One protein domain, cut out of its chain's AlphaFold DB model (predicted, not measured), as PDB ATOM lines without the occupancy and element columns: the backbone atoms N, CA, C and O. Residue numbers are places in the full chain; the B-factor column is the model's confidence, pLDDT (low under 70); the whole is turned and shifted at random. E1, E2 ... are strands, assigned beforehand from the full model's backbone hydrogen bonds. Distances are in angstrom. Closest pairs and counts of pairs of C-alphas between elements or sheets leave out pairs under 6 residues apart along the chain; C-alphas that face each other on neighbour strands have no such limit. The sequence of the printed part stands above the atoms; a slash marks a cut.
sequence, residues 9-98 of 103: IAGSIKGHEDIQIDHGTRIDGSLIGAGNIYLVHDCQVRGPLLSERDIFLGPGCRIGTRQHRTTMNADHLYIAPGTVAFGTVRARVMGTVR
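This is residues 9 to 98 of the 103 residues of an uncharacterized protein of Candidatus Muproteobacteria bacterium RBG_16_64_11 (UniProt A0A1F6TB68). The chain is wound in stacked turns, a short solenoid with a roughly triangular cross-section. One side is a row of E1, E3, E5 and the first parts of E7 and E8; a second is a row of E2, E4, E6 and the last parts of E7 and E8; the third is mostly loop, with short parallel pairings joining residues 44 to 45, 62 to 63 and 84 to 85. The printed part has 90 residues, with no named helix and eight named strands, E1 to E8 in chain order, in one branched parallel sheet. The class is all strand, though under half of the residues, 39 of 90, are in named strands. The whole is compact, with a radius of gyration of the C-alphas of 11.4 A and spans of 28 by 27 by 23 A.

E1, residues 13 to 15, is an edge strand, parallel to E3, residues 31 to 33, with N 15 and O 32 2.9 A apart, within hydrogen-bond range. E2, residues 19 to 21, is also an edge strand, parallel to E4, residues 37 to 39, with N 21 and O 38 at 2.8 A. E1 and E2 meet only through their link, which is tight. On the other side of E3 is E5, residues 49 to 51, parallel to it, with N 33 and O 50 at 2.9 A. On the other side of E4 is E6, residues 55 to 57, parallel to it, with N 39 and O 56 at 2.8 A. E7, residues 70 to 79, bends by 116 degrees at residue 76. E5, beside residues 72 to 74, and E6, beside residues 77 to 79, lie on one side of E7, both parallel to it, with N 51 and O 73 at 2.9 A and N 57 and O 78 at 2.9 A. On the other side of E7 is the edge strand E8, residues 87 to 97, parallel to it at 11 degrees and bending by 121 degrees at residue 93; N 72 and O 88 are 2.8 A apart, N 79 and O 96 2.9 A. E1 and E8 are apart.

E1 begins at C-alpha 13, (193.171, 262.059, 251.955). E1 to E6 have three residues each. E7 is 16.5 A long from first to last C-alpha and begins at C-alpha 70, (181.679, 252.662, 255.791). E8 is the longest strand, 17.3 A, and ends at C-alpha 97, (187.231, 239.232, 243.017).

The C-alphas of Glu 17 and Gln 67, the two farthest apart, are 31.4 A apart. The printed part has no cut. The link from E6 to E7, residues 58 to 69, is long. The sheet is twisted. Mean pLDDT of the printed part is 90.2, and residue 23 is under 70.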
ATOM      1  N   ILE A   9     197.704 256.690 258.828       83.31
ATOM      2  CA  ILE A   9     197.226 258.067 258.586       83.31
ATOM      3  C   ILE A   9     195.840 258.287 259.214       83.31
ATOM      4  O   ILE A   9     194.819 257.911 258.645       83.31
ATOM      5  N   ALA A  10     195.786 258.924 260.384       81.19
ATOM      6  CA  ALA A  10     194.539 259.320 261.046       81.19
ATOM      7  C   ALA A  10     194.068 260.699 260.539       81.19
ATOM      8  O   ALA A  10     194.327 261.734 261.149       81.19
ATOM      9  N   GLY A  11     193.422 260.715 259.374       85.12
ATOM     10  CA  GLY A  11     192.967 261.925 258.683       85.12
ATOM     11  C   GLY A  11     192.372 261.585 257.316       85.12
ATOM     12  O   GLY A  11     192.419 260.430 256.897       85.12
ATOM     13  N   SER A  12     191.797 262.568 256.615       94.62
ATOM     14  CA  SER A  12     191.245 262.334 255.270       94.62
ATOM     15  C   SER A  12     192.227 262.723 254.164       94.62
ATOM     16  O   SER A  12     192.764 263.827 254.170       94.62
ATOM     17  N   ILE A  13     192.409 261.834 253.187       96.56
ATOM     18  CA  ILE A  13     193.171 262.059 251.955       96.56
ATOM     19  C   ILE A  13     192.192 262.428 250.834       96.56
ATOM     20  O   ILE A  13     191.196 261.730 250.626       96.56
ATOM     21  N   LYS A  14     192.505 263.483 250.072       95.25
ATOM     22  CA  LYS A  14     191.849 263.793 248.795       95.25
ATOM     23  C   LYS A  14     192.892 264.039 247.701       95.25
ATOM     24  O   LYS A  14     193.785 264.857 247.898       95.25
ATOM     25  N   GLY A  15     192.749 263.371 246.556       93.56
ATOM     26  CA  GLY A  15     193.577 263.567 245.360       93.56
ATOM     27  C   GLY A  15     192.739 263.788 244.096       93.56
ATOM     28  O   GLY A  15     191.616 263.300 243.994       93.56
ATOM     29  N   HIS A  16     193.277 264.539 243.132       92.38
ATOM     30  CA  HIS A  16     192.680 264.682 241.793       92.38
ATOM     31  C   HIS A  16     193.269 263.670 240.791       92.38
ATOM     32  O   HIS A  16     192.580 263.160 239.913       92.38
ATOM     33  N   GLU A  17     194.550 263.351 240.959       93.62
ATOM     34  CA  GLU A  17     195.253 262.284 240.246       93.62
ATOM     35  C   GLU A  17     195.212 260.964 241.035       93.62
ATOM     36  O   GLU A  17     194.649 260.890 242.131       93.62
ATOM     37  N   ASP A  18     195.818 259.920 240.471       95.88
ATOM     38  CA  ASP A  18     195.842 258.564 241.021       95.88
ATOM     39  C   ASP A  18     196.568 258.474 242.379       95.88
ATOM     40  O   ASP A  18     197.489 259.243 242.673       95.88
ATOM     41  N   ILE A  19     196.199 257.496 243.209       96.94
ATOM     42  CA  ILE A  19     196.690 257.287 244.579       96.94
ATOM     43  C   ILE A  19     197.110 255.818 244.767       96.94
ATOM     44  O   ILE A  19     196.328 254.920 244.493       96.94
ATOM     45  N   GLN A  20     198.322 255.545 245.256       91.88
ATOM     46  CA  GLN A  20     198.866 254.194 245.468       91.88
ATOM     47  C   GLN A  20     199.485 254.068 246.865       91.88
ATOM     48  O   GLN A  20     200.263 254.930 247.256       91.88
ATOM     49  N   ILE A  21     199.172 253.020 247.623       84.25
ATOM     50  CA  ILE A  21     199.668 252.811 248.996       84.25
ATOM     51  C   ILE A  21     199.781 251.287 249.223       84.25
ATOM     52  O   ILE A  21     198.802 250.643 249.585       84.25
ATOM     53  N   ASP A  22     200.833 250.589 248.787       87.06
ATOM     54  CA  ASP A  22     202.218 250.596 249.300       87.06
ATOM     55  C   ASP A  22     202.290 250.371 250.850       87.06
ATOM     56  O   ASP A  22     201.340 250.647 251.585       87.06
ATOM     57  N   HIS A  23     203.325 249.653 251.309       63.41
ATOM     58  CA  HIS A  23     203.340 248.690 252.437       63.41
ATOM     59  C   HIS A  23     202.870 249.128 253.857       63.41
ATOM     60  O   HIS A  23     202.871 250.297 254.242       63.41
ATOM     61  N   GLY A  24     202.543 248.146 254.718       74.62
ATOM     62  CA  GLY A  24     202.243 248.312 256.155       74.62
ATOM     63  C   GLY A  24     200.982 249.111 256.531       74.62
ATOM     64  O   GLY A  24     200.783 249.411 257.704       74.62
ATOM     65  N   THR A  25     200.158 249.484 255.553       82.00
ATOM     66  CA  THR A  25     199.274 250.657 255.621       82.00
ATOM     67  C   THR A  25     198.042 250.604 256.540       82.00
ATOM     68  O   THR A  25     197.358 249.594 256.684       82.00
ATOM     69  N   ARG A  26     197.643 251.773 257.059       76.69
ATOM     70  CA  ARG A  26     196.338 252.063 257.680       76.69
ATOM     71  C   ARG A  26     195.940 253.532 257.465       76.69
ATOM     72  O   ARG A  26     196.803 254.395 257.493       76.69
ATOM     73  N   ILE A  27     194.655 253.831 257.268       84.44
ATOM     74  CA  ILE A  27     194.106 255.182 257.065       84.44
ATOM     75  C   ILE A  27     192.830 255.335 257.915       84.44
ATOM     76  O   ILE A  27     191.740 254.944 257.495       84.44
ATOM     77  N   ASP A  28     192.925 255.895 259.117       84.50
ATOM     78  CA  ASP A  28     191.775 256.072 260.016       84.50
ATOM     79  C   ASP A  28     191.026 257.393 259.711       84.50
ATOM     80  O   ASP A  28     190.855 258.263 260.561       84.50
ATOM     81  N   GLY A  29     190.593 257.530 258.453       91.44
ATOM     82  CA  GLY A  29     189.817 258.641 257.894       91.44
ATOM     83  C   GLY A  29     189.405 258.359 256.440       91.44
ATOM     84  O   GLY A  29     189.501 257.218 255.982       91.44
ATOM     85  N   SER A  30     188.890 259.358 255.715       95.31
ATOM     86  CA  SER A  30     188.404 259.169 254.332       95.31
ATOM     87  C   SER A  30     189.555 259.078 253.328       95.31
ATOM     88  O   SER A  30     190.579 259.732 253.499       95.31
ATOM     89  N   LEU A  31     189.373 258.348 252.232       97.31
ATOM     90  CA  LEU A  31     190.300 258.317 251.100       97.31
ATOM     91  C   LEU A  31     189.506 258.529 249.807       97.31
ATOM     92  O   LEU A  31     188.687 257.693 249.434       97.31
ATOM     93  N   ILE A  32     189.713 259.682 249.168       97.06
ATOM     94  CA  ILE A  32     188.909 260.173 248.042       97.06
ATOM     95  C   ILE A  32     189.822 260.514 246.857       97.06
ATOM     96  O   ILE A  32     190.774 261.279 247.013       97.06
ATOM     97  N   GLY A  33     189.522 259.996 245.668       95.50
ATOM     98  CA  GLY A  33     190.274 260.257 244.438       95.50
ATOM     99  C   GLY A  33     189.373 260.567 243.243       95.50
ATOM    100  O   GLY A  33     188.410 259.850 243.002       95.50
ATOM    101  N   ALA A  34     189.714 261.584 242.448       94.81
ATOM    102  CA  ALA A  34     189.241 261.657 241.056       94.81
ATOM    103  C   ALA A  34     190.115 260.798 240.111       94.81
ATOM    104  O   ALA A  34     189.760 260.540 238.959       94.81
ATOM    105  N   GLY A  35     191.271 260.335 240.599       95.31
ATOM    106  CA  GLY A  35     192.097 259.293 239.996       95.31
ATOM    107  C   GLY A  35     191.832 257.897 240.554       95.31
ATOM    108  O   GLY A  35     191.062 257.707 241.501       95.31
ATOM    109  N   ASN A  36     192.512 256.923 239.957       97.12
ATOM    110  CA  ASN A  36     192.512 255.524 240.380       97.12
ATOM    111  C   ASN A  36     193.122 255.374 241.786       97.12
ATOM    112  O   ASN A  36     194.044 256.111 242.133       97.12
ATOM    113  N   ILE A  37     192.669 254.410 242.592       97.94
ATOM    114  CA  ILE A  37     193.193 254.159 243.947       97.94
ATOM    115  C   ILE A  37     193.676 252.711 244.081       97.94
ATOM    116  O   ILE A  37     192.913 251.778 243.865       97.94
ATOM    117  N   TYR A  38     194.923 252.502 244.495       96.81
ATOM    118  CA  TYR A  38     195.554 251.187 244.616       96.81
ATOM    119  C   TYR A  38     196.058 250.992 246.053       96.81
ATOM    120  O   TYR A  38     196.894 251.773 246.501       96.81
ATOM    121  N   LEU A  39     195.601 249.967 246.783       84.19
ATOM    122  CA  LEU A  39     196.036 249.694 248.163       84.19
ATOM    123  C   LEU A  39     196.612 248.274 248.308       84.19
ATOM    124  O   LEU A  39     195.885 247.281 248.268       84.19
ATOM    125  N   VAL A  40     197.938 248.196 248.434       89.00
ATOM    126  CA  VAL A  40     198.797 246.996 248.393       89.00
ATOM    127  C   VAL A  40     200.093 247.355 249.138       89.00
ATOM    128  O   VAL A  40     201.024 247.839 248.509       89.00
ATOM    129  N   HIS A  41     200.265 247.230 250.451       72.62
ATOM    130  CA  HIS A  41     199.617 246.432 251.503       72.62
ATOM    131  C   HIS A  41     199.843 247.173 252.854       72.62
ATOM    132  O   HIS A  41     200.285 248.310 252.842       72.62
ATOM    133  N   ASP A  42     199.576 246.736 254.083       77.81
ATOM    134  CA  ASP A  42     198.811 245.622 254.637       77.81
ATOM    135  C   ASP A  42     197.437 246.161 255.071       77.81
ATOM    136  O   ASP A  42     197.063 246.144 256.243       77.81
ATOM    137  N   CYS A  43     196.739 246.762 254.106       81.88
ATOM    138  CA  CYS A  43     196.051 248.033 254.310       81.88
ATOM    139  C   CYS A  43     194.859 247.992 255.286       81.88
ATOM    140  O   CYS A  43     194.146 246.996 255.399       81.88
ATOM    141  N   GLN A  44     194.524 249.122 255.916       72.75
ATOM    142  CA  GLN A  44     193.296 249.218 256.715       72.75
ATOM    143  C   GLN A  44     192.675 250.623 256.721       72.75
ATOM    144  O   GLN A  44     193.207 251.501 257.378       72.75
ATOM    145  N   VAL A  45     191.553 250.864 256.037       84.25
ATOM    146  CA  VAL A  45     190.922 252.206 255.942       84.25
ATOM    147  C   VAL A  45     189.664 252.279 256.815       84.25
ATOM    148  O   VAL A  45     188.907 251.311 256.855       84.25
ATOM    149  N   ARG A  46     189.397 253.392 257.515       80.44
ATOM    150  CA  ARG A  46     188.239 253.529 258.436       80.44
ATOM    151  C   ARG A  46     187.353 254.769 258.235       80.44
ATOM    152  O   ARG A  46     186.522 255.057 259.089       80.44
ATOM    153  N   GLY A  47     187.463 255.448 257.097       90.81
ATOM    154  CA  GLY A  47     186.439 256.357 256.562       90.81
ATOM    155  C   GLY A  47     185.902 255.871 255.208       90.81
ATOM    156  O   GLY A  47     186.149 254.718 254.833       90.81
ATOM    157  N   PRO A  48     185.129 256.693 254.476       95.19
ATOM    158  CA  PRO A  48     184.721 256.400 253.101       95.19
ATOM    159  C   PRO A  48     185.924 256.225 252.169       95.19
ATOM    160  O   PRO A  48     186.887 256.984 252.262       95.19
ATOM    161  N   LEU A  49     185.847 255.252 251.260       97.56
ATOM    162  CA  LEU A  49     186.852 254.972 250.232       97.56
ATOM    163  C   LEU A  49     186.210 255.163 248.851       97.56
ATOM    164  O   LEU A  49     185.419 254.328 248.417       97.56
ATOM    165  N   LEU A  50     186.492 256.286 248.195       97.50
ATOM    166  CA  LEU A  50     185.762 256.755 247.016       97.50
ATOM    167  C   LEU A  50     186.723 257.061 245.862       97.50
ATOM    168  O   LEU A  50     187.649 257.850 246.040       97.50
ATOM    169  N   SER A  51     186.471 256.499 244.683       97.31
ATOM    170  CA  SER A  51     187.107 256.897 243.426       97.31
ATOM    171  C   SER A  51     186.049 257.243 242.379       97.31
ATOM    172  O   SER A  51     185.007 256.594 242.315       97.31
ATOM    173  N   GLU A  52     186.329 258.242 241.545       94.88
ATOM    174  CA  GLU A  52     185.580 258.510 240.304       94.88
ATOM    175  C   GLU A  52     186.011 257.581 239.148       94.88
ATOM    176  O   GLU A  52     185.387 257.574 238.092       94.88
ATOM    177  N   ARG A  53     187.081 256.799 239.348       96.25
ATOM    178  CA  ARG A  53     187.603 255.770 238.439       96.25
ATOM    179  C   ARG A  53     187.802 254.461 239.215       96.25
ATOM    180  O   ARG A  53     186.878 254.020 239.900       96.25
ATOM    181  N   ASP A  54     188.956 253.809 239.107       97.25
ATOM    182  CA  ASP A  54     189.127 252.424 239.552       97.25
ATOM    183  C   ASP A  54     189.656 252.322 240.990       97.25
ATOM    184  O   ASP A  54     190.453 253.152 241.429       97.25
ATOM    185  N   ILE A  55     189.275 251.265 241.720       97.56
ATOM    186  CA  ILE A  55     189.910 250.895 242.996       97.56
ATOM    187  C   ILE A  55     190.439 249.459 242.954       97.56
ATOM    188  O   ILE A  55     189.714 248.510 242.649       97.56
ATOM    189  N   PHE A  56     191.705 249.306 243.336       96.25
ATOM    190  CA  PHE A  56     192.468 248.064 243.366       96.25
ATOM    191  C   PHE A  56     192.914 247.742 244.800       96.25
ATOM    192  O   PHE A  56     193.543 248.582 245.437       96.25
ATOM    193  N   LEU A  57     192.636 246.538 245.314       89.69
ATOM    194  CA  LEU A  57     192.945 246.148 246.701       89.69
ATOM    195  C   LEU A  57     193.691 244.805 246.795       89.69
ATOM    196  O   LEU A  57     193.237 243.797 246.251       89.69
ATOM    197  N   GLY A  58     194.798 244.793 247.543       83.00
ATOM    198  CA  GLY A  58     195.650 243.639 247.857       83.00
ATOM    199  C   GLY A  58     196.050 243.582 249.341       83.00
ATOM    200  O   GLY A  58     195.312 244.110 250.170       83.00
ATOM    201  N   PRO A  59     197.131 242.866 249.721       78.56
ATOM    202  CA  PRO A  59     197.201 242.178 251.013       78.56
ATOM    203  C   PRO A  59     196.968 243.059 252.249       78.56
ATOM    204  O   PRO A  59     197.223 244.259 252.252       78.56
ATOM    205  N   GLY A  60     196.419 242.435 253.295       72.00
ATOM    206  CA  GLY A  60     196.035 243.048 254.573       72.00
ATOM    207  C   GLY A  60     194.700 243.816 254.583       72.00
ATOM    208  O   GLY A  60     194.056 243.851 255.633       72.00
ATOM    209  N   CYS A  61     194.239 244.322 253.427       79.06
ATOM    210  CA  CYS A  61     193.026 245.141 253.255       79.06
ATOM    211  C   CYS A  61     191.828 244.809 254.175       79.06
ATOM    212  O   CYS A  61     191.105 243.823 253.975       79.06
ATOM    213  N   ARG A  62     191.526 245.723 255.111       78.06
ATOM    214  CA  ARG A  62     190.230 245.801 255.815       78.06
ATOM    215  C   ARG A  62     189.643 247.213 255.815       78.06
ATOM    216  O   ARG A  62     190.324 248.159 256.193       78.06
ATOM    217  N   ILE A  63     188.379 247.358 255.420       80.81
ATOM    218  CA  ILE A  63     187.737 248.667 255.208       80.81
ATOM    219  C   ILE A  63     186.526 248.821 256.150       80.81
ATOM    220  O   ILE A  63     185.556 248.069 256.054       80.81
ATOM    221  N   GLY A  64     186.581 249.776 257.081       83.69
ATOM    222  CA  GLY A  64     185.609 249.961 258.172       83.69
ATOM    223  C   GLY A  64     185.754 248.956 259.328       83.69
ATOM    224  O   GLY A  64     186.684 248.149 259.373       83.69
ATOM    225  N   THR A  65     184.821 248.986 260.285       90.62
ATOM    226  CA  THR A  65     184.708 247.992 261.375       90.62
ATOM    227  C   THR A  65     183.256 247.536 261.579       90.62
ATOM    228  O   THR A  65     182.323 248.120 261.031       90.62
ATOM    229  N   ARG A  66     183.031 246.498 262.404       88.81
ATOM    230  CA  ARG A  66     181.670 246.036 262.759       88.81
ATOM    231  C   ARG A  66     180.818 247.137 263.403       88.81
ATOM    232  O   ARG A  66     179.606 247.148 263.198       88.81
ATOM    233  N   GLN A  67     181.454 248.017 264.178       90.38
ATOM    234  CA  GLN A  67     180.848 249.168 264.849       90.38
ATOM    235  C   GLN A  67     180.720 250.364 263.894       90.38
ATOM    236  O   GLN A  67     179.654 250.962 263.796       90.38
ATOM    237  N   HIS A  68     181.786 250.673 263.152       85.31
ATOM    238  CA  HIS A  68     181.866 251.815 262.244       85.31
ATOM    239  C   HIS A  68     181.876 251.327 260.793       85.31
ATOM    240  O   HIS A  68     182.929 251.141 260.175       85.31
ATOM    241  N   ARG A  69     180.673 251.072 260.270       91.12
ATOM    242  CA  ARG A  69     180.465 250.704 258.865       91.12
ATOM    243  C   ARG A  69     180.759 251.900 257.958       91.12
ATOM    244  O   ARG A  69     180.464 253.034 258.319       91.12
ATOM    245  N   THR A  70     181.292 251.639 256.770       93.31
ATOM    246  CA  THR A  70     181.679 252.662 255.791       93.31
ATOM    247  C   THR A  70     181.200 252.316 254.374       93.31
ATOM    248  O   THR A  70     180.600 251.263 254.146       93.31
ATOM    249  N   THR A  71     181.435 253.211 253.415       94.81
ATOM    250  CA  THR A  71     181.160 252.997 251.986       94.81
ATOM    251  C   THR A  71     182.460 252.915 251.194       94.81
ATOM    252  O   THR A  71     183.333 253.766 251.348       94.81
ATOM    253  N   MET A  72     182.547 251.921 250.310       96.56
ATOM    254  CA  MET A  72     183.530 251.830 249.235       96.56
ATOM    255  C   MET A  72     182.825 251.995 247.883       96.56
ATOM    256  O   MET A  72     181.864 251.268 247.606       96.56
ATOM    257  N   ASN A  73     183.275 252.939 247.054       97.31
ATOM    258  CA  ASN A  73     182.680 253.209 245.744       97.31
ATOM    259  C   ASN A  73     183.725 253.558 244.674       97.31
ATOM    260  O   ASN A  73     184.693 254.252 244.965       97.31
ATOM    261  N   ALA A  74     183.512 253.045 243.462       97.69
ATOM    262  CA  ALA A  74     184.379 253.187 242.296       97.69
ATOM    263  C   ALA A  74     183.572 252.956 241.009       97.69
ATOM    264  O   ALA A  74     182.464 252.409 241.072       97.69
ATOM    265  N   ASP A  75     184.160 253.237 239.850       97.56
ATOM    266  CA  ASP A  75     183.704 252.692 238.568       97.56
ATOM    267  C   ASP A  75     183.968 251.187 238.501       97.56
ATOM    268  O   ASP A  75     183.021 250.394 238.392       97.56
ATOM    269  N   HIS A  76     185.235 250.799 238.667       97.50
ATOM    270  CA  HIS A  76     185.669 249.408 238.707       97.50
ATOM    271  C   HIS A  76     186.266 249.040 240.071       97.50
ATOM    272  O   HIS A  76     187.041 249.798 240.651       97.50
ATOM    273  N   LEU A  77     185.919 247.856 240.586       96.88
ATOM    274  CA  LEU A  77     186.478 247.307 241.827       96.88
ATOM    275  C   LEU A  77     187.261 246.021 241.549       96.88
ATOM    276  O   LEU A  77     186.678 245.006 241.166       96.88
ATOM    277  N   TYR A  78     188.565 246.036 241.813       95.69
ATOM    278  CA  TYR A  78     189.460 244.886 241.677       95.69
ATOM    279  C   TYR A  78     189.934 244.435 243.062       95.69
ATOM    280  O   TYR A  78     190.801 245.063 243.669       95.69
ATOM    281  N   ILE A  79     189.344 243.357 243.580       92.88
ATOM    282  CA  ILE A  79     189.468 242.963 244.991       92.88
ATOM    283  C   ILE A  79     190.207 241.624 245.122       92.88
ATOM    284  O   ILE A  79     189.807 240.616 244.535       92.88
ATOM    285  N   ALA A  80     191.262 241.581 245.939       90.19
ATOM    286  CA  ALA A  80     191.918 240.330 246.307       90.19
ATOM    287  C   ALA A  80     191.032 239.462 247.237       90.19
ATOM    288  O   ALA A  80     190.414 239.994 248.171       90.19
ATOM    289  N   PRO A  81     190.991 238.126 247.044       89.31
ATOM    290  CA  PRO A  81     190.352 237.190 247.967       89.31
ATOM    291  C   PRO A  81     190.790 237.397 249.424       89.31
ATOM    292  O   PRO A  81     191.957 237.655 249.703       89.31
ATOM    293  N   GLY A  82     189.846 237.278 250.362       85.81
ATOM    294  CA  GLY A  82     190.088 237.486 251.797       85.81
ATOM    295  C   GLY A  82     189.943 238.934 252.294       85.81
ATOM    296  O   GLY A  82     189.924 239.148 253.506       85.81
ATOM    297  N   THR A  83     189.777 239.916 251.399       89.69
ATOM    298  CA  THR A  83     189.443 241.307 251.766       89.69
ATOM    299  C   THR A  83     188.144 241.368 252.580       89.69
ATOM    300  O   THR A  83     187.147 240.753 252.202       89.69
ATOM    301  N   VAL A  84     188.121 242.149 253.670       92.06
ATOM    302  CA  VAL A  84     186.906 242.354 254.490       92.06
ATOM    303  C   VAL A  84     186.514 243.829 254.516       92.06
ATOM    304  O   VAL A  84     187.257 244.663 255.029       92.06
ATOM    305  N   ALA A  85     185.316 244.141 254.023       91.50
ATOM    306  CA  ALA A  85     184.706 245.463 254.126       91.50
ATOM    307  C   ALA A  85     183.441 245.405 254.996       91.50
ATOM    308  O   ALA A  85     182.621 244.499 254.849       91.50
ATOM    309  N   PHE A  86     183.264 246.378 255.891       92.75
ATOM    310  CA  PHE A  86     182.073 246.508 256.730       92.75
ATOM    311  C   PHE A  86     181.228 247.694 256.270       92.75
ATOM    312  O   PHE A  86     181.615 248.843 256.462       92.75
ATOM    313  N   GLY A  87     180.049 247.418 255.708       92.50
ATOM    314  CA  GLY A  87     179.132 248.434 255.192       92.50
ATOM    315  C   GLY A  87     178.781 248.187 253.730       92.50
ATOM    316  O   GLY A  87     178.384 247.078 253.380       92.50
ATOM    317  N   THR A  88     178.892 249.216 252.892       94.56
ATOM    318  CA  THR A  88     178.441 249.188 251.495       94.56
ATOM    319  C   THR A  88     179.626 249.152 250.538       94.56
ATOM    320  O   THR A  88     180.490 250.021 250.590       94.56
ATOM    321  N   VAL A  89     179.636 248.190 249.616       96.06
ATOM    322  CA  VAL A  89     180.612 248.094 248.520       96.06
ATOM    323  C   VAL A  89     179.857 248.219 247.199       96.06
ATOM    324  O   VAL A  89     178.916 247.462 246.972       96.06
ATOM    325  N   ARG A  90     180.226 249.183 246.346       96.44
ATOM    326  CA  ARG A  90     179.568 249.428 245.048       96.44
ATOM    327  C   ARG A  90     180.571 249.773 243.949       96.44
ATOM    328  O   ARG A  90     181.192 250.829 244.008       96.44
ATOM    329  N   ALA A  91     180.654 248.936 242.921       97.00
ATOM    330  CA  ALA A  91     181.158 249.351 241.614       97.00
ATOM    331  C   ALA A  91     180.003 249.973 240.811       97.00
ATOM    332  O   ALA A  91     178.877 249.481 240.905       97.00
ATOM    333  N   ARG A  92     180.260 251.028 240.030       97.19
ATOM    334  CA  ARG A  92     179.280 251.601 239.089       97.19
ATOM    335  C   ARG A  92     179.207 250.800 237.788       97.19
ATOM    336  O   ARG A  92     178.135 250.719 237.199       97.19
ATOM    337  N   VAL A  93     180.332 250.225 237.357       97.69
ATOM    338  CA  VAL A  93     180.464 249.508 236.082       97.69
ATOM    339  C   VAL A  93     180.690 248.012 236.312       97.69
ATOM    340  O   VAL A  93     179.897 247.203 235.840       97.69
ATOM    341  N   MET A  94     181.733 247.618 237.056       96.31
ATOM    342  CA  MET A  94     182.031 246.197 237.309       96.31
ATOM    343  C   MET A  94     182.878 245.983 238.572       96.31
ATOM    344  O   MET A  94     183.818 246.725 238.845       96.31
ATOM    345  N   GLY A  95     182.570 244.934 239.341       95.69
ATOM    346  CA  GLY A  95     183.413 244.455 240.440       95.69
ATOM    347  C   GLY A  95     183.874 243.018 240.201       95.69
ATOM    348  O   GLY A  95     183.055 242.158 239.890       95.69
ATOM    349  N   THR A  96     185.170 242.747 240.369       95.06
ATOM    350  CA  THR A  96     185.774 241.412 240.245       95.06
ATOM    351  C   THR A  96     186.588 241.068 241.489       95.06
ATOM    352  O   THR A  96     187.477 241.819 241.894       95.06
ATOM    353  N   VAL A  97     186.343 239.878 242.042       92.94
ATOM    354  CA  VAL A  97     187.231 239.232 243.017       92.94
ATOM    355  C   VAL A  97     188.132 238.253 242.262       92.94
ATOM    356  O   VAL A  97     187.619 237.336 241.624       92.94
ATOM    357  N   ARG A  98     189.460 238.431 242.302       86.00
ATOM    358  CA  ARG A  98     190.405 237.547 241.585       86.00
ATOM    359  C   ARG A  98     191.731 237.367 242.315       86.00
ATOM    360  O   ARG A  98     192.281 238.320 242.857       86.00
TER     361      ARG A  98